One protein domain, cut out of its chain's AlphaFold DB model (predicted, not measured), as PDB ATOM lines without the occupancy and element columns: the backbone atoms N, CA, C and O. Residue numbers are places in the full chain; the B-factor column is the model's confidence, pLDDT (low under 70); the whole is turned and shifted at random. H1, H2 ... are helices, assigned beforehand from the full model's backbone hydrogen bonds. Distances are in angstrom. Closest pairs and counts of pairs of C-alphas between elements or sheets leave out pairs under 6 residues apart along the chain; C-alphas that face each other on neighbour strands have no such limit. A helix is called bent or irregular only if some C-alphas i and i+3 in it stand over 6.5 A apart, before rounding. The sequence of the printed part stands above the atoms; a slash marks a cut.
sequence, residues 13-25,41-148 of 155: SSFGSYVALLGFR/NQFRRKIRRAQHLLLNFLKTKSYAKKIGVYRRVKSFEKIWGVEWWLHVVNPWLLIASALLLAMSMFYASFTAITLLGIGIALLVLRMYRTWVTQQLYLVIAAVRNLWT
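Overview. This is residues 13 to 25 and 41 to 148 of the 155 residues of a protein of Fervidicoccus fontis (UniProt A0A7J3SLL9). Look first for one long bent helix, H3, which makes the long axis of a loose, elongated model; H5 crosses it near its bend, H2 with H1 on it lies over its first arm, and H4 folds back on its second arm. You will find 121 printed residues with five named helices, H1 to H5 in chain order, and no named strand. The class is all helix, and the helix packing is mostly crossed, with one of six touching pairs given a tilt at a shallow one. The radius of gyration of the C-alphas is 18.1 A, and the spans are 57 by 34 by 29 A.

Arrangement. Start at H1, residues 13 to 21, which touches residues 53 to 64 of H2, residues 42 to 66; the closest C-alphas, those of Ser 14 and Asn 56, are 5.2 A apart, and the two run the same way at a shallow tilt of 25 degrees. H2 has a kink of 36 degrees near residue 59 and is irregular, with C-alphas 58 and 61 7.2 A apart. Next comes H3, residues 74 to 105, assigned as one helix by its hydrogen bonds but bent, with C-alphas 88 and 91 6.7 A apart; its arms H3a, residues 74 to 88, and H3b, residues 91 to 105, stand at a steep tilt of 39 degrees. H2 and H3a form a helical hairpin but only just touch, with 3 pairs of C-alphas within 8 A, closest at Phe 57 and Trp 84, 6.2 A. H4, residues 110 to 122, touches H3b with residues 112 to 116 alone, opposite ways at a steep tilt of 46 degrees; the closest C-alphas are those of Leu 101 and Ala 112, 5.2 A. Last is H5, residues 126 to 147, about perpendicular to H3b at 78 degrees, with the closest C-alphas, Pro 91 and Gln 135, 4.8 A apart. Residues 137 to 145 of H5 touch residues 46 to 54 of H2 at a steep tilt of 59 degrees, closest at the C-alphas of Gln 51 and Ala 141, 4.8 A. H1 and H5 are apart. Each O i to N i+4 pair is within hydrogen-bond range in H1, H3a, H4 and H5, against 19 of 21 in H2 and 10 of 11 in H3b.

Along the chain. Find C-alpha 13 at (169.888, 135.783, 146.104), where H1 begins. H2 measures 35.2 A from first to last C-alpha, H3a 20.7 A, H3b 22.1 A and H4 18.4 A. H5 runs 31.5 A to C-alpha 147 at (150.585, 136.914, 157.932).

Size, cuts and confidence. The C-alphas farthest apart, Gly 68 and Ala 108, are 56.7 A apart. Residues 26 to 40 are not printed, and C-alphas 25 and 41 across this cut are 33.8 A apart. Of the links printed whole, H3 to H4 and H4 to H5 are tight and H2 to H3 is short. Mean pLDDT of the printed part is 92.8; residue 148 is under 70.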
ATOM      1  N   SER A  13     170.704 135.640 147.309       88.50
ATOM      2  CA  SER A  13     169.888 135.783 146.104       88.50
ATOM      3  C   SER A  13     169.478 137.239 145.882       88.50
ATOM      4  O   SER A  13     169.519 137.736 144.753       88.50
ATOM      5  N   SER A  14     169.149 137.950 146.961       89.88
ATOM      6  CA  SER A  14     168.864 139.389 146.951       89.88
ATOM      7  C   SER A  14     170.076 140.208 146.524       89.88
ATOM      8  O   SER A  14     169.940 141.147 145.738       89.88
ATOM      9  N   PHE A  15     171.271 139.825 146.975       90.81
ATOM     10  CA  PHE A  15     172.518 140.449 146.547       90.81
ATOM     11  C   PHE A  15     172.822 140.191 145.066       90.81
ATOM     12  O   PHE A  15     173.027 141.148 144.319       90.81
ATOM     13  N   GLY A  16     172.785 138.936 144.607       92.56
ATOM     14  CA  GLY A  16     173.025 138.602 143.198       92.56
ATOM     15  C   GLY A  16     172.030 139.294 142.260       92.56
ATOM     16  O   GLY A  16     172.412 139.889 141.252       92.56
ATOM     17  N   SER A  17     170.756 139.318 142.656       93.25
ATOM     18  CA  SER A  17     169.695 140.029 141.941       93.25
ATOM     19  C   SER A  17     169.938 141.537 141.905       93.25
ATOM     20  O   SER A  17     169.775 142.166 140.864       93.25
ATOM     21  N   TYR A  18     170.364 142.132 143.022       92.75
ATOM     22  CA  TYR A  18     170.707 143.550 143.095       92.75
ATOM     23  C   TYR A  18     171.875 143.903 142.164       92.75
ATOM     24  O   TYR A  18     171.765 144.857 141.400       92.75
ATOM     25  N   VAL A  19     172.946 143.102 142.151       92.75
ATOM     26  CA  VAL A  19     174.090 143.268 141.236       92.75
ATOM     27  C   VAL A  19     173.648 143.192 139.772       92.75
ATOM     28  O   VAL A  19     174.047 144.031 138.962       92.75
ATOM     29  N   ALA A  20     172.769 142.251 139.430       93.69
ATOM     30  CA  ALA A  20     172.207 142.165 138.086       93.69
ATOM     31  C   ALA A  20     171.349 143.395 137.724       93.69
ATOM     32  O   ALA A  20     171.451 143.930 136.619       93.69
ATOM     33  N   LEU A  21     170.564 143.912 138.676       92.75
ATOM     34  CA  LEU A  21     169.763 145.131 138.514       92.75
ATOM     35  C   LEU A  21     170.610 146.408 138.409       92.75
ATOM     36  O   LEU A  21     170.113 147.403 137.888       92.75
ATOM     37  N   LEU A  22     171.867 146.402 138.858       92.00
ATOM     38  CA  LEU A  22     172.837 147.479 138.607       92.00
ATOM     39  C   LEU A  22     173.377 147.469 137.167       92.00
ATOM     40  O   LEU A  22     174.041 148.417 136.752       92.00
ATOM     41  N   GLY A  23     173.100 146.411 136.401       91.94
ATOM     42  CA  GLY A  23     173.611 146.201 135.049       91.94
ATOM     43  C   GLY A  23     174.873 145.339 134.969       91.94
ATOM     44  O   GLY A  23     175.428 145.198 133.881       91.94
ATOM     45  N   PHE A  24     175.326 144.764 136.086       93.62
ATOM     46  CA  PHE A  24     176.438 143.813 136.101       93.62
ATOM     47  C   PHE A  24     175.948 142.376 135.887       93.62
ATOM     48  O   PHE A  24     174.751 142.104 135.800       93.62
ATOM     49  N   ARG A  25     176.884 141.429 135.789       93.88
ATOM     50  CA  ARG A  25     176.580 139.999 135.689       93.88
ATOM     51  C   ARG A  25     176.701 139.356 137.069       93.88
ATOM     52  O   ARG A  25     177.748 139.459 137.695       93.88
ATOM     53  N   ASN A  41     166.167 120.458 161.162       88.12
ATOM     54  CA  ASN A  41     164.841 120.331 160.553       88.12
ATOM     55  C   ASN A  41     164.813 120.880 159.109       88.12
ATOM     56  O   ASN A  41     164.769 122.094 158.884       88.12
ATOM     57  N   GLN A  42     164.809 119.969 158.131       88.12
ATOM     58  CA  GLN A  42     164.819 120.300 156.702       88.12
ATOM     59  C   GLN A  42     163.564 121.057 156.264       88.12
ATOM     60  O   GLN A  42     163.670 122.037 155.530       88.12
ATOM     61  N   PHE A  43     162.394 120.662 156.761       89.12
ATOM     62  CA  PHE A  43     161.115 121.275 156.408       89.12
ATOM     63  C   PHE A  43     161.085 122.766 156.772       89.12
ATOM     64  O   PHE A  43     160.853 123.620 155.915       89.12
ATOM     65  N   ARG A  44     161.429 123.105 158.024       88.38
ATOM     66  CA  ARG A  44     161.501 124.506 158.479       88.38
ATOM     67  C   ARG A  44     162.524 125.312 157.677       88.38
ATOM     68  O   ARG A  44     162.255 126.456 157.318       88.38
ATOM     69  N   ARG A  45     163.683 124.719 157.366       89.81
ATOM     70  CA  ARG A  45     164.730 125.377 156.567       89.81
ATOM     71  C   ARG A  45     164.276 125.668 155.138       89.81
ATOM     72  O   ARG A  45     164.536 126.768 154.656       89.81
ATOM     73  N   LYS A  46     163.621 124.715 154.466       92.25
ATOM     74  CA  LYS A  46     163.138 124.893 153.089       92.25
ATOM     75  C   LYS A  46     162.005 125.924 153.024       92.25
ATOM     76  O   LYS A  46     162.066 126.788 152.158       92.25
ATOM     77  N   ILE A  47     161.075 125.938 153.990       91.69
ATOM     78  CA  ILE A  47     160.059 127.007 154.091       91.69
ATOM     79  C   ILE A  47     160.719 128.370 154.290       91.69
ATOM     80  O   ILE A  47     160.413 129.299 153.554       91.69
ATOM     81  N   ARG A  48     161.664 128.496 155.232       88.81
ATOM     82  CA  ARG A  48     162.372 129.765 155.460       88.81
ATOM     83  C   ARG A  48     163.068 130.258 154.188       88.81
ATOM     84  O   ARG A  48     162.974 131.432 153.858       88.81
ATOM     85  N   ARG A  49     163.735 129.371 153.441       90.25
ATOM     86  CA  ARG A  49     164.354 129.729 152.152       90.25
ATOM     87  C   ARG A  49     163.331 130.165 151.107       90.25
ATOM     88  O   ARG A  49     163.558 131.165 150.445       90.25
ATOM     89  N   ALA A  50     162.202 129.467 151.000       93.25
ATOM     90  CA  ALA A  50     161.109 129.884 150.127       93.25
ATOM     91  C   ALA A  50     160.571 131.275 150.515       93.25
ATOM     92  O   ALA A  50     160.293 132.089 149.639       93.25
ATOM     93  N   GLN A  51     160.501 131.598 151.812       91.19
ATOM     94  CA  GLN A  51     160.117 132.937 152.269       91.19
ATOM     95  C   GLN A  51     161.107 134.014 151.817       91.19
ATOM     96  O   GLN A  51     160.667 135.046 151.308       91.19
ATOM     97  N   HIS A  52     162.414 133.775 151.976       89.69
ATOM     98  CA  HIS A  52     163.461 134.691 151.506       89.69
ATOM     99  C   HIS A  52     163.418 134.871 149.986       89.69
ATOM    100  O   HIS A  52     163.427 136.001 149.507       89.69
ATOM    101  N   LEU A  53     163.246 133.780 149.237       92.56
ATOM    102  CA  LEU A  53     163.129 133.816 147.781       92.56
ATOM    103  C   LEU A  53     161.943 134.674 147.318       92.56
ATOM    104  O   LEU A  53     162.092 135.538 146.455       92.56
ATOM    105  N   LEU A  54     160.769 134.491 147.929       91.94
ATOM    106  CA  LEU A  54     159.596 135.317 147.639       91.94
ATOM    107  C   LEU A  54     159.840 136.789 147.999       91.94
ATOM    108  O   LEU A  54     159.481 137.680 147.233       91.94
ATOM    109  N   LEU A  55     160.480 137.068 149.138       89.88
ATOM    110  CA  LEU A  55     160.828 138.436 149.525       89.88
ATOM    111  C   LEU A  55     161.806 139.091 148.547       89.88
ATOM    112  O   LEU A  55     161.618 140.268 148.238       89.88
ATOM    113  N   ASN A  56     162.792 138.352 148.032       91.69
ATOM    114  CA  ASN A  56     163.701 138.835 146.995       91.69
ATOM    115  C   ASN A  56     162.907 139.311 145.765       91.69
ATOM    116  O   ASN A  56     163.034 140.460 145.332       91.69
ATOM    117  N   PHE A  57     162.010 138.464 145.257       91.50
ATOM    118  CA  PHE A  57     161.185 138.792 144.095       91.50
ATOM    119  C   PHE A  57     160.254 139.992 144.318       91.50
ATOM    120  O   PHE A  57     160.009 140.761 143.386       91.50
ATOM    121  N   LEU A  58     159.764 140.186 145.545       88.44
ATOM    122  CA  LEU A  58     158.852 141.278 145.888       88.44
ATOM    123  C   LEU A  58     159.571 142.606 146.181       88.44
ATOM    124  O   LEU A  58     159.073 143.670 145.807       88.44
ATOM    125  N   LYS A  59     160.726 142.577 146.858       89.69
ATOM    126  CA  LYS A  59     161.369 143.784 147.406       89.69
ATOM    127  C   LYS A  59     162.580 144.256 146.610       89.69
ATOM    128  O   LYS A  59     162.723 145.465 146.432       89.69
ATOM    129  N   THR A  60     163.424 143.365 146.091       91.00
ATOM    130  CA  THR A  60     164.749 143.738 145.552       91.00
ATOM    131  C   THR A  60     164.660 144.690 144.364       91.00
ATOM    132  O   THR A  60     165.353 145.708 144.324       91.00
ATOM    133  N   LYS A  61     163.749 144.426 143.419       90.94
ATOM    134  CA  LYS A  61     163.544 145.303 142.257       90.94
ATOM    135  C   LYS A  61     163.024 146.684 142.656       90.94
ATOM    136  O   LYS A  61     163.501 147.692 142.139       90.94
ATOM    137  N   SER A  62     162.067 146.738 143.583       90.38
ATOM    138  CA  SER A  62     161.530 148.000 144.109       90.38
ATOM    139  C   SER A  62     162.607 148.791 144.859       90.38
ATOM    140  O   SER A  62     162.777 149.987 144.633       90.38
ATOM    141  N   TYR A  63     163.414 148.104 145.669       89.88
ATOM    142  CA  TYR A  63     164.539 148.681 146.399       89.88
ATOM    143  C   TYR A  63     165.586 149.300 145.458       89.88
ATOM    144  O   TYR A  63     165.965 150.459 145.632       89.88
ATOM    145  N   ALA A  64     165.995 148.574 144.412       90.19
ATOM    146  CA  ALA A  64     166.946 149.073 143.416       90.19
ATOM    147  C   ALA A  64     166.420 150.313 142.671       90.19
ATOM    148  O   ALA A  64     167.170 151.261 142.430       90.19
ATOM    149  N   LYS A  65     165.117 150.338 142.349       91.56
ATOM    150  CA  LYS A  65     164.458 151.508 141.754       91.56
ATOM    151  C   LYS A  65     164.425 152.695 142.715       91.56
ATOM    152  O   LYS A  65     164.781 153.795 142.313       91.56
ATOM    153  N   LYS A  66     164.059 152.472 143.983       90.25
ATOM    154  CA  LYS A  66     163.967 153.520 145.016       90.25
ATOM    155  C   LYS A  66     165.297 154.243 145.243       90.25
ATOM    156  O   LYS A  66     165.301 155.440 145.492       90.25
ATOM    157  N   ILE A  67     166.417 153.526 145.156       88.88
ATOM    158  CA  ILE A  67     167.761 154.098 145.350       88.88
ATOM    159  C   ILE A  67     168.334 154.679 144.042       88.88
ATOM    160  O   ILE A  67     169.410 155.271 144.047       88.88
ATOM    161  N   GLY A  68     167.618 154.556 142.919       88.81
ATOM    162  CA  GLY A  68     168.018 155.141 141.635       88.81
ATOM    163  C   GLY A  68     169.157 154.401 140.934       88.81
ATOM    164  O   GLY A  68     169.814 154.962 140.065       88.81
ATOM    165  N   VAL A  69     169.412 153.145 141.307       88.00
ATOM    166  CA  VAL A  69     170.526 152.351 140.760       88.00
ATOM    167  C   VAL A  69     170.078 151.299 139.744       88.00
ATOM    168  O   VAL A  69     170.903 150.634 139.125       88.00
ATOM    169  N   TYR A  70     168.766 151.146 139.574       92.38
ATOM    170  CA  TYR A  70     168.166 150.215 138.630       92.38
ATOM    171  C   TYR A  70     168.533 150.559 137.180       92.38
ATOM    172  O   TYR A  70     168.172 151.620 136.667       92.38
ATOM    173  N   ARG A  71     169.178 149.616 136.494       90.56
ATOM    174  CA  ARG A  71     169.416 149.632 135.051       90.56
ATOM    175  C   ARG A  71     168.601 148.539 134.383       90.56
ATOM    176  O   ARG A  71     168.650 147.370 134.757       90.56
ATOM    177  N   ARG A  72     167.859 148.917 133.343       90.25
ATOM    178  CA  ARG A  72     167.033 147.972 132.590       90.25
ATOM    179  C   ARG A  72     167.894 147.169 131.615       90.25
ATOM    180  O   ARG A  72     168.149 147.614 130.500       90.25
ATOM    181  N   VAL A  73     168.281 145.961 132.010       93.62
ATOM    182  CA  VAL A  73     168.952 144.994 131.129       93.62
ATOM    183  C   VAL A  73     167.916 144.025 130.560       93.62
ATOM    184  O   VAL A  73     167.312 143.256 131.302       93.62
ATOM    185  N   LYS A  74     167.693 144.049 129.238       92.19
ATOM    186  CA  LYS A  74     166.620 143.267 128.582       92.19
ATOM    187  C   LYS A  74     166.706 141.759 128.860       92.19
ATOM    188  O   LYS A  74     165.680 141.136 129.118       92.19
ATOM    189  N   SER A  75     167.908 141.182 128.818       93.19
ATOM    190  CA  SER A  75     168.123 139.754 129.084       93.19
ATOM    191  C   SER A  75     167.761 139.385 130.524       93.19
ATOM    192  O   SER A  75     167.027 138.425 130.742       93.19
ATOM    193  N   PHE A  76     168.203 140.187 131.495       93.88
ATOM    194  CA  PHE A  76     167.890 139.962 132.903       93.88
ATOM    195  C   PHE A  76     166.403 140.158 133.210       93.88
ATOM    196  O   PHE A  76     165.830 139.371 133.949       93.88
ATOM    197  N   GLU A  77     165.741 141.144 132.601       93.69
ATOM    198  CA  GLU A  77     164.300 141.360 132.787       93.69
ATOM    199  C   GLU A  77     163.463 140.152 132.341       93.69
ATOM    200  O   GLU A  77     162.474 139.820 132.993       93.69
ATOM    201  N   LYS A  78     163.877 139.464 131.266       96.00
ATOM    202  CA  LYS A  78     163.231 138.221 130.825       96.00
ATOM    203  C   LYS A  78     163.415 137.105 131.855       96.00
ATOM    204  O   LYS A  78     162.432 136.468 132.222       96.00
ATOM    205  N   ILE A  79     164.644 136.902 132.336       95.62
ATOM    206  CA  ILE A  79     164.954 135.900 133.369       95.62
ATOM    207  C   ILE A  79     164.149 136.197 134.636       95.62
ATOM    208  O   ILE A  79     163.428 135.332 135.121       95.62
ATOM    209  N   TRP A  80     164.182 137.443 135.110       95.44
ATOM    210  CA  TRP A  80     163.432 137.891 136.281       95.44
ATOM    211  C   TRP A  80     161.933 137.633 136.141       95.44
ATOM    212  O   TRP A  80     161.308 137.177 137.091       95.44
ATOM    213  N   GLY A  81     161.346 137.916 134.974       96.19
ATOM    214  CA  GLY A  81     159.923 137.687 134.726       96.19
ATOM    215  C   GLY A  81     159.534 136.210 134.795       96.19
ATOM    216  O   GLY A  81     158.542 135.873 135.439       96.19
ATOM    217  N   VAL A  82     160.328 135.332 134.175       97.38
ATOM    218  CA  VAL A  82     160.093 133.877 134.199       97.38
ATOM    219  C   VAL A  82     160.262 133.323 135.611       97.38
ATOM    220  O   VAL A  82     159.378 132.634 136.112       97.38
ATOM    221  N   GLU A  83     161.359 133.673 136.279       96.25
ATOM    222  CA  GLU A  83     161.652 133.232 137.643       96.25
ATOM    223  C   GLU A  83     160.599 133.717 138.644       96.25
ATOM    224  O   GLU A  83     160.131 132.948 139.487       96.25
ATOM    225  N   TRP A  84     160.158 134.969 138.508       95.62
ATOM    226  CA  TRP A  84     159.062 135.517 139.299       95.62
ATOM    227  C   TRP A  84     157.768 134.729 139.070       95.62
ATOM    228  O   TRP A  84     157.103 134.360 140.034       95.62
ATOM    229  N   TRP A  85     157.422 134.412 137.819       96.69
ATOM    230  CA  TRP A  85     156.217 133.637 137.516       96.69
ATOM    231  C   TRP A  85     156.276 132.229 138.125       96.69
ATOM    232  O   TRP A  85     155.325 131.807 138.788       96.69
ATOM    233  N   LEU A  86     157.410 131.537 137.970       96.62
ATOM    234  CA  LEU A  86     157.623 130.182 138.484       96.62
ATOM    235  C   LEU A  86     157.545 130.099 140.010       96.62
ATOM    236  O   LEU A  86     157.075 129.094 140.539       96.62
ATOM    237  N   HIS A  87     157.993 131.136 140.716       94.88
ATOM    238  CA  HIS A  87     158.076 131.108 142.175       94.88
ATOM    239  C   HIS A  87     156.902 131.792 142.874       94.88
ATOM    240  O   HIS A  87     156.568 131.412 143.994       94.88
ATOM    241  N   VAL A  88     156.270 132.784 142.242       93.25
ATOM    242  CA  VAL A  88     155.194 133.578 142.855       93.25
ATOM    243  C   VAL A  88     153.814 133.124 142.394       93.25
ATOM    244  O   VAL A  88     152.911 133.052 143.221       93.25
ATOM    245  N   VAL A  89     153.630 132.816 141.105       94.88
ATOM    246  CA  VAL A  89     152.305 132.539 140.515       94.88
ATOM    247  C   VAL A  89     152.055 131.042 140.364       94.88
ATOM    248  O   VAL A  89     151.037 130.538 140.834       94.88
ATOM    249  N   ASN A  90     152.993 130.323 139.751       96.56
ATOM    250  CA  ASN A  90     152.861 128.900 139.442       96.56
ATOM    251  C   ASN A  90     152.464 128.006 140.643       96.56
ATOM    252  O   ASN A  90     151.604 127.143 140.459       96.56
ATOM    253  N   PRO A  91     152.962 128.222 141.882       96.50
ATOM    254  CA  PRO A  91     152.575 127.378 143.015       96.50
ATOM    255  C   PRO A  91     151.073 127.412 143.321       96.50
ATOM    256  O   PRO A  91     150.505 126.409 143.752       96.50
ATOM    257  N   TRP A  92     150.405 128.541 143.062       96.44
ATOM    258  CA  TRP A  92     148.964 128.686 143.281       96.44
ATOM    259  C   TRP A  92     148.133 127.925 142.255       96.44
ATOM    260  O   TRP A  92     147.043 127.473 142.593       96.44
ATOM    261  N   LEU A  93     148.643 127.730 141.034       96.69
ATOM    262  CA  LEU A  93     147.947 126.959 140.002       96.69
ATOM    263  C   LEU A  93     147.786 125.496 140.418       96.69
ATOM    264  O   LEU A  93     146.729 124.907 140.190       96.69
ATOM    265  N   LEU A  94     148.792 124.921 141.088       95.94
ATOM    266  CA  LEU A  94     148.698 123.568 141.638       95.94
ATOM    267  C   LEU A  94     147.583 123.468 142.688       95.94
ATOM    268  O   LEU A  94     146.784 122.538 142.656       95.94
ATOM    269  N   ILE A  95     147.498 124.441 143.598       96.50
ATOM    270  CA  ILE A  95     146.465 124.453 144.644       96.50
ATOM    271  C   ILE A  95     145.079 124.677 144.041       96.50
ATOM    272  O   ILE A  95     144.148 123.942 144.356       96.50
ATOM    273  N   ALA A  96     144.942 125.660 143.152       97.06
ATOM    274  CA  ALA A  96     143.673 125.982 142.514       97.06
ATOM    275  C   ALA A  96     143.144 124.803 141.689       97.06
ATOM    276  O   ALA A  96     141.982 124.436 141.833       97.06
ATOM    277  N   SER A  97     143.996 124.164 140.883       96.06
ATOM    278  CA  SER A  97     143.604 122.981 140.106       96.06
ATOM    279  C   SER A  97     143.205 121.808 141.001       96.06
ATOM    280  O   SER A  97     142.162 121.205 140.762       96.06
ATOM    281  N   ALA A  98     143.958 121.525 142.070       95.44
ATOM    282  CA  ALA A  98     143.607 120.471 143.019       95.44
ATOM    283  C   ALA A  98     142.256 120.731 143.710       95.44
ATOM    284  O   ALA A  98     141.441 119.817 143.822       95.44
ATOM    285  N   LEU A  99     141.989 121.975 144.126       95.94
ATOM    286  CA  LEU A  99     140.718 122.362 144.744       95.94
ATOM    287  C   LEU A  99     139.547 122.272 143.761       95.94
ATOM    288  O   LEU A  99     138.501 121.734 144.116       95.94
ATOM    289  N   LEU A 100     139.720 122.754 142.527       96.31
ATOM    290  CA  LEU A 100     138.689 122.673 141.490       96.31
ATOM    291  C   LEU A 100     138.365 121.219 141.137       96.31
ATOM    292  O   LEU A 100     137.193 120.857 141.056       96.31
ATOM    293  N   LEU A 101     139.388 120.371 140.991       95.50
ATOM    294  CA  LEU A 101     139.194 118.944 140.746       95.50
ATOM    295  C   LEU A 101     138.467 118.280 141.920       95.50
ATOM    296  O   LEU A 101     137.485 117.573 141.702       95.50
ATOM    297  N   ALA A 102     138.870 118.570 143.160       93.88
ATOM    298  CA  ALA A 102     138.193 118.058 144.349       93.88
ATOM    299  C   ALA A 102     136.723 118.505 144.415       93.88
ATOM    300  O   ALA A 102     135.847 117.695 144.704       93.88
ATOM    301  N   MET A 103     136.424 119.762 144.074       94.62
ATOM    302  CA  MET A 103     135.046 120.254 143.987       94.62
ATOM    303  C   MET A 103     134.244 119.521 142.907       94.62
ATOM    304  O   MET A 103     133.104 119.128 143.139       94.62
ATOM    305  N   SER A 104     134.840 119.282 141.738       93.44
ATOM    306  CA  SER A 104     134.172 118.576 140.640       93.44
ATOM    307  C   SER A 104     133.891 117.094 140.924       93.44
ATOM    308  O   SER A 104     132.986 116.525 140.310       93.44
ATOM    309  N   MET A 105     134.573 116.481 141.902       90.44
ATOM    310  CA  MET A 105     134.223 115.136 142.376       90.44
ATOM    311  C   MET A 105     132.814 115.088 142.981       90.44
ATOM    312  O   MET A 105     132.110 114.101 142.784       90.44
ATOM    313  N   PHE A 106     132.369 116.154 143.660       89.38
ATOM    314  CA  PHE A 106     131.019 116.221 144.235       89.38
ATOM    315  C   PHE A 106     129.916 116.282 143.169       89.38
ATOM    316  O   PHE A 106     128.770 115.954 143.456       89.38
ATOM    317  N   TYR A 107     130.270 116.627 141.928       91.44
ATOM    318  CA  TYR A 107     129.382 116.583 140.764       91.44
ATOM    319  C   TYR A 107     129.517 115.273 139.967       91.44
ATOM    320  O   TYR A 107     129.163 115.225 138.792       91.44
ATOM    321  N   ALA A 108     130.067 114.219 140.586       84.12
ATOM    322  CA  ALA A 108     130.278 112.897 139.991       84.12
ATOM    323  C   ALA A 108     131.087 112.910 138.676       84.12
ATOM    324  O   ALA A 108     130.936 112.037 137.821       84.12
ATOM    325  N   SER A 109     131.984 113.888 138.509       91.69
ATOM    326  CA  SER A 109     132.836 113.971 137.326       91.69
ATOM    327  C   SER A 109     133.882 112.850 137.317       91.69
ATOM    328  O   SER A 109     134.846 112.862 138.085       91.69
ATOM    329  N   PHE A 110     133.721 111.887 136.406       92.62
ATOM    330  CA  PHE A 110     134.681 110.792 136.224       92.62
ATOM    331  C   PHE A 110     136.076 111.305 135.832       92.62
ATOM    332  O   PHE A 110     137.094 110.823 136.333       92.62
ATOM    333  N   THR A 111     136.139 112.338 134.988       93.94
ATOM    334  CA  THR A 111     137.409 112.945 134.567       93.94
ATOM    335  C   THR A 111     138.171 113.530 135.754       93.94
ATOM    336  O   THR A 111     139.377 113.325 135.868       93.94
ATOM    337  N   ALA A 112     137.484 114.173 136.698       94.56
ATOM    338  CA  ALA A 112     138.119 114.716 137.892       94.56
ATOM    339  C   ALA A 112     138.745 113.638 138.784       94.56
ATOM    340  O   ALA A 112     139.892 113.768 139.215       94.56
ATOM    341  N   ILE A 113     138.004 112.550 139.011       94.56
ATOM    342  CA  ILE A 113     138.460 111.409 139.812       94.56
ATOM    343  C   ILE A 113     139.690 110.768 139.165       94.56
ATOM    344  O   ILE A 113     140.691 110.536 139.842       94.56
ATOM    345  N   THR A 114     139.645 110.522 137.852       95.50
ATOM    346  CA  THR A 114     140.781 109.928 137.127       95.50
ATOM    347  C   THR A 114     142.028 110.812 137.178       95.50
ATOM    348  O   THR A 114     143.106 110.310 137.487       95.50
ATOM    349  N   LEU A 115     141.902 112.127 136.962       96.38
ATOM    350  CA  LEU A 115     143.037 113.055 137.011       96.38
ATOM    351  C   LEU A 115     143.655 113.156 138.411       96.38
ATOM    352  O   LEU A 115     144.882 113.142 138.535       96.38
ATOM    353  N   LEU A 116     142.837 113.207 139.467       95.12
ATOM    354  CA  LEU A 116     143.337 113.179 140.844       95.12
ATOM    355  C   LEU A 116     144.006 111.844 141.177       95.12
ATOM    356  O   LEU A 116     145.085 111.836 141.768       95.12
ATOM    357  N   GLY A 117     143.413 110.727 140.747       95.69
ATOM    358  CA  GLY A 117     143.996 109.395 140.903       95.69
ATOM    359  C   GLY A 117     145.368 109.281 140.237       95.69
ATOM    360  O   GLY A 117     146.320 108.821 140.867       95.69
ATOM    361  N   ILE A 118     145.505 109.782 139.005       97.00
ATOM    362  CA  ILE A 118     146.791 109.849 138.294       97.00
ATOM    363  C   ILE A 118     147.780 110.740 139.053       97.00
ATOM    364  O   ILE A 118     148.919 110.333 139.270       97.00
ATOM    365  N   GLY A 119     147.363 111.928 139.499       95.94
ATOM    366  CA  GLY A 119     148.215 112.833 140.276       95.94
ATOM    367  C   GLY A 119     148.764 112.182 141.549       95.94
ATOM    368  O   GLY A 119     149.956 112.294 141.839       95.94
ATOM    369  N   ILE A 120     147.927 111.435 142.273       96.38
ATOM    370  CA  ILE A 120     148.340 110.672 143.458       96.38
ATOM    371  C   ILE A 120     149.301 109.543 143.070       96.38
ATOM    372  O   ILE A 120     150.351 109.403 143.697       96.38
ATOM    373  N   ALA A 121     148.995 108.768 142.026       97.31
ATOM    374  CA  ALA A 121     149.861 107.682 141.563       97.31
ATOM    375  C   ALA A 121     151.258 108.189 141.153       97.31
ATOM    376  O   ALA A 121     152.275 107.572 141.476       97.31
ATOM    377  N   LEU A 122     151.335 109.365 140.520       97.44
ATOM    378  CA  LEU A 122     152.596 109.995 140.121       97.44
ATOM    379  C   LEU A 122     153.477 110.421 141.307       97.44
ATOM    380  O   LEU A 122     154.678 110.613 141.114       97.44
ATOM    381  N   LEU A 123     152.959 110.506 142.542       96.31
ATOM    382  CA  LEU A 123     153.776 110.782 143.740       96.31
ATOM    383  C   LEU A 123     154.813 109.688 144.040       96.31
ATOM    384  O   LEU A 123     155.755 109.935 144.800       96.31
ATOM    385  N   VAL A 124     154.688 108.507 143.424       96.94
ATOM    386  CA  VAL A 124     155.728 107.465 143.445       96.94
ATOM    387  C   VAL A 124     157.007 107.953 142.747       96.94
ATOM    388  O   VAL A 124     158.116 107.628 143.176       96.94
ATOM    389  N   LEU A 125     156.884 108.796 141.714       97.50
ATOM    390  CA  LEU A 125     158.023 109.343 140.982       97.50
ATOM    391  C   LEU A 125     158.723 110.430 141.802       97.50
ATOM    392  O   LEU A 125     158.148 111.471 142.126       97.50
ATOM    393  N   ARG A 126     160.018 110.231 142.079       96.44
ATOM    394  CA  ARG A 126     160.824 111.162 142.888       96.44
ATOM    395  C   ARG A 126     160.794 112.592 142.344       96.44
ATOM    396  O   ARG A 126     160.648 113.516 143.136       96.44
ATOM    397  N   MET A 127     160.917 112.767 141.027       96.44
ATOM    398  CA  MET A 127     160.905 114.092 140.392       96.44
ATOM    399  C   MET A 127     159.577 114.819 140.627       96.44
ATOM    400  O   MET A 127     159.583 115.961 141.083       96.44
ATOM    401  N   TYR A 128     158.451 114.133 140.406       96.94
ATOM    402  CA  TYR A 128     157.117 114.693 140.625       96.94
ATOM    403  C   TYR A 128     156.886 115.021 142.102       96.94
ATOM    404  O   TYR A 128     156.519 116.145 142.441       96.94
ATOM    405  N   ARG A 129     157.215 114.090 143.007       96.88
ATOM    406  CA  ARG A 129     157.116 114.309 144.455       96.88
ATOM    407  C   ARG A 129     157.943 115.508 144.911       96.88
ATOM    408  O   ARG A 129     157.447 116.340 145.667       96.88
ATOM    409  N   THR A 130     159.193 115.624 144.459       96.12
ATOM    410  CA  THR A 130     160.050 116.766 144.802       96.12
ATOM    411  C   THR A 130     159.460 118.071 144.279       96.12
ATOM    412  O   THR A 130     159.370 119.029 145.047       96.12
ATOM    413  N   TRP A 131     158.985 118.100 143.035       97.44
ATOM    414  CA  TRP A 131     158.363 119.291 142.467       97.44
ATOM    415  C   TRP A 131     157.115 119.721 143.253       97.44
ATOM    416  O   TRP A 131     157.051 120.869 143.695       97.44
ATOM    417  N   VAL A 132     156.190 118.796 143.542       96.94
ATOM    418  CA  VAL A 132     154.992 119.063 144.361       96.94
ATOM    419  C   VAL A 132     155.380 119.602 145.739       96.94
ATOM    420  O   VAL A 132     154.861 120.631 146.165       96.94
ATOM    421  N   THR A 133     156.349 118.981 146.425       96.06
ATOM    422  CA  THR A 133     156.793 119.474 147.742       96.06
ATOM    423  C   THR A 133     157.385 120.885 147.689       96.06
ATOM    424  O   THR A 133     157.140 121.673 148.599       96.06
ATOM    425  N   GLN A 134     158.112 121.242 146.623       96.12
ATOM    426  CA  GLN A 134     158.624 122.602 146.434       96.12
ATOM    427  C   GLN A 134     157.492 123.615 146.226       96.12
ATOM    428  O   GLN A 134     157.529 124.680 146.842       96.12
ATOM    429  N   GLN A 135     156.469 123.271 145.433       96.81
ATOM    430  CA  GLN A 135     155.292 124.129 145.256       96.81
ATOM    431  C   GLN A 135     154.574 124.359 146.593       96.81
ATOM    432  O   GLN A 135     154.275 125.496 146.951       96.81
ATOM    433  N   LEU A 136     154.391 123.304 147.393       96.44
ATOM    434  CA  LEU A 136     153.796 123.419 148.727       96.44
ATOM    435  C   LEU A 136     154.628 124.311 149.661       96.44
ATOM    436  O   LEU A 136     154.063 125.129 150.386       96.44
ATOM    437  N   TYR A 137     155.963 124.216 149.632       96.31
ATOM    438  CA  TYR A 137     156.820 125.116 150.414       96.31
ATOM    439  C   TYR A 137     156.668 126.580 150.005       96.31
ATOM    440  O   TYR A 137     156.643 127.435 150.889       96.31
ATOM    441  N   LEU A 138     156.541 126.869 148.707       96.25
ATOM    442  CA  LEU A 138     156.310 128.226 148.207       96.25
ATOM    443  C   LEU A 138     154.948 128.767 148.648       96.25
ATOM    444  O   LEU A 138     154.881 129.895 149.128       96.25
ATOM    445  N   VAL A 139     153.886 127.959 148.588       96.25
ATOM    446  CA  VAL A 139     152.550 128.358 149.066       96.25
ATOM    447  C   VAL A 139     152.568 128.642 150.568       96.25
ATOM    448  O   VAL A 139     152.133 129.707 151.002       96.25
ATOM    449  N   ILE A 140     153.135 127.735 151.375       94.69
ATOM    450  CA  ILE A 140     153.253 127.933 152.829       94.69
ATOM    451  C   ILE A 140     154.068 129.195 153.132       94.69
ATOM    452  O   ILE A 140     153.703 129.973 154.013       94.69
ATOM    453  N   ALA A 141     155.166 129.414 152.408       92.81
ATOM    454  CA  ALA A 141     155.986 130.606 152.553       92.81
ATOM    455  C   ALA A 141     155.233 131.890 152.174       92.81
ATOM    456  O   ALA A 141     155.347 132.879 152.891       92.81
ATOM    457  N   ALA A 142     154.439 131.876 151.103       91.88
ATOM    458  CA  ALA A 142     153.643 133.020 150.671       91.88
ATOM    459  C   ALA A 142     152.571 133.385 151.708       91.88
ATOM    460  O   ALA A 142     152.491 134.541 152.121       91.88
ATOM    461  N   VAL A 143     151.822 132.394 152.207       91.31
ATOM    462  CA  VAL A 143     150.827 132.585 153.278       91.31
ATOM    463  C   VAL A 143     151.493 133.126 154.544       91.31
ATOM    464  O   VAL A 143     151.019 134.095 155.136       91.31
ATOM    465  N   ARG A 144     152.641 132.559 154.936       87.62
ATOM    466  CA  ARG A 144     153.411 133.071 156.076       87.62
ATOM    467  C   ARG A 144     153.918 134.488 155.844       87.62
ATOM    468  O   ARG A 144     153.870 135.272 156.776       87.62
ATOM    469  N   ASN A 145     154.377 134.852 154.652       85.69
ATOM    470  CA  ASN A 145     154.845 136.216 154.380       85.69
ATOM    471  C   ASN A 145     153.706 137.248 154.428       85.69
ATOM    472  O   ASN A 145     153.950 138.401 154.776       85.69
ATOM    473  N   LEU A 146     152.475 136.843 154.100       80.44
ATOM    474  CA  LEU A 146     151.288 137.693 154.223       80.44
ATOM    475  C   LEU A 146     150.888 137.913 155.689       80.44
ATOM    476  O   LEU A 146     150.550 139.034 156.065       80.44
ATOM    477  N   TRP A 147     150.951 136.860 156.512       73.56
ATOM    478  CA  TRP A 147     150.585 136.914 157.932       73.56
ATOM    479  C   TRP A 147     151.690 137.538 158.793       73.56
ATOM    480  O   TRP A 147     151.477 138.507 159.518       73.56
ATOM    481  N   THR A 148     152.903 137.006 158.693       64.50
ATOM    482  CA  THR A 148     154.101 137.520 159.360       64.50
ATOM    483  C   THR A 148     154.681 138.650 158.512       64.50
ATOM    484  O   THR A 148     155.619 138.448 157.743       64.50
TER     485      THR A 148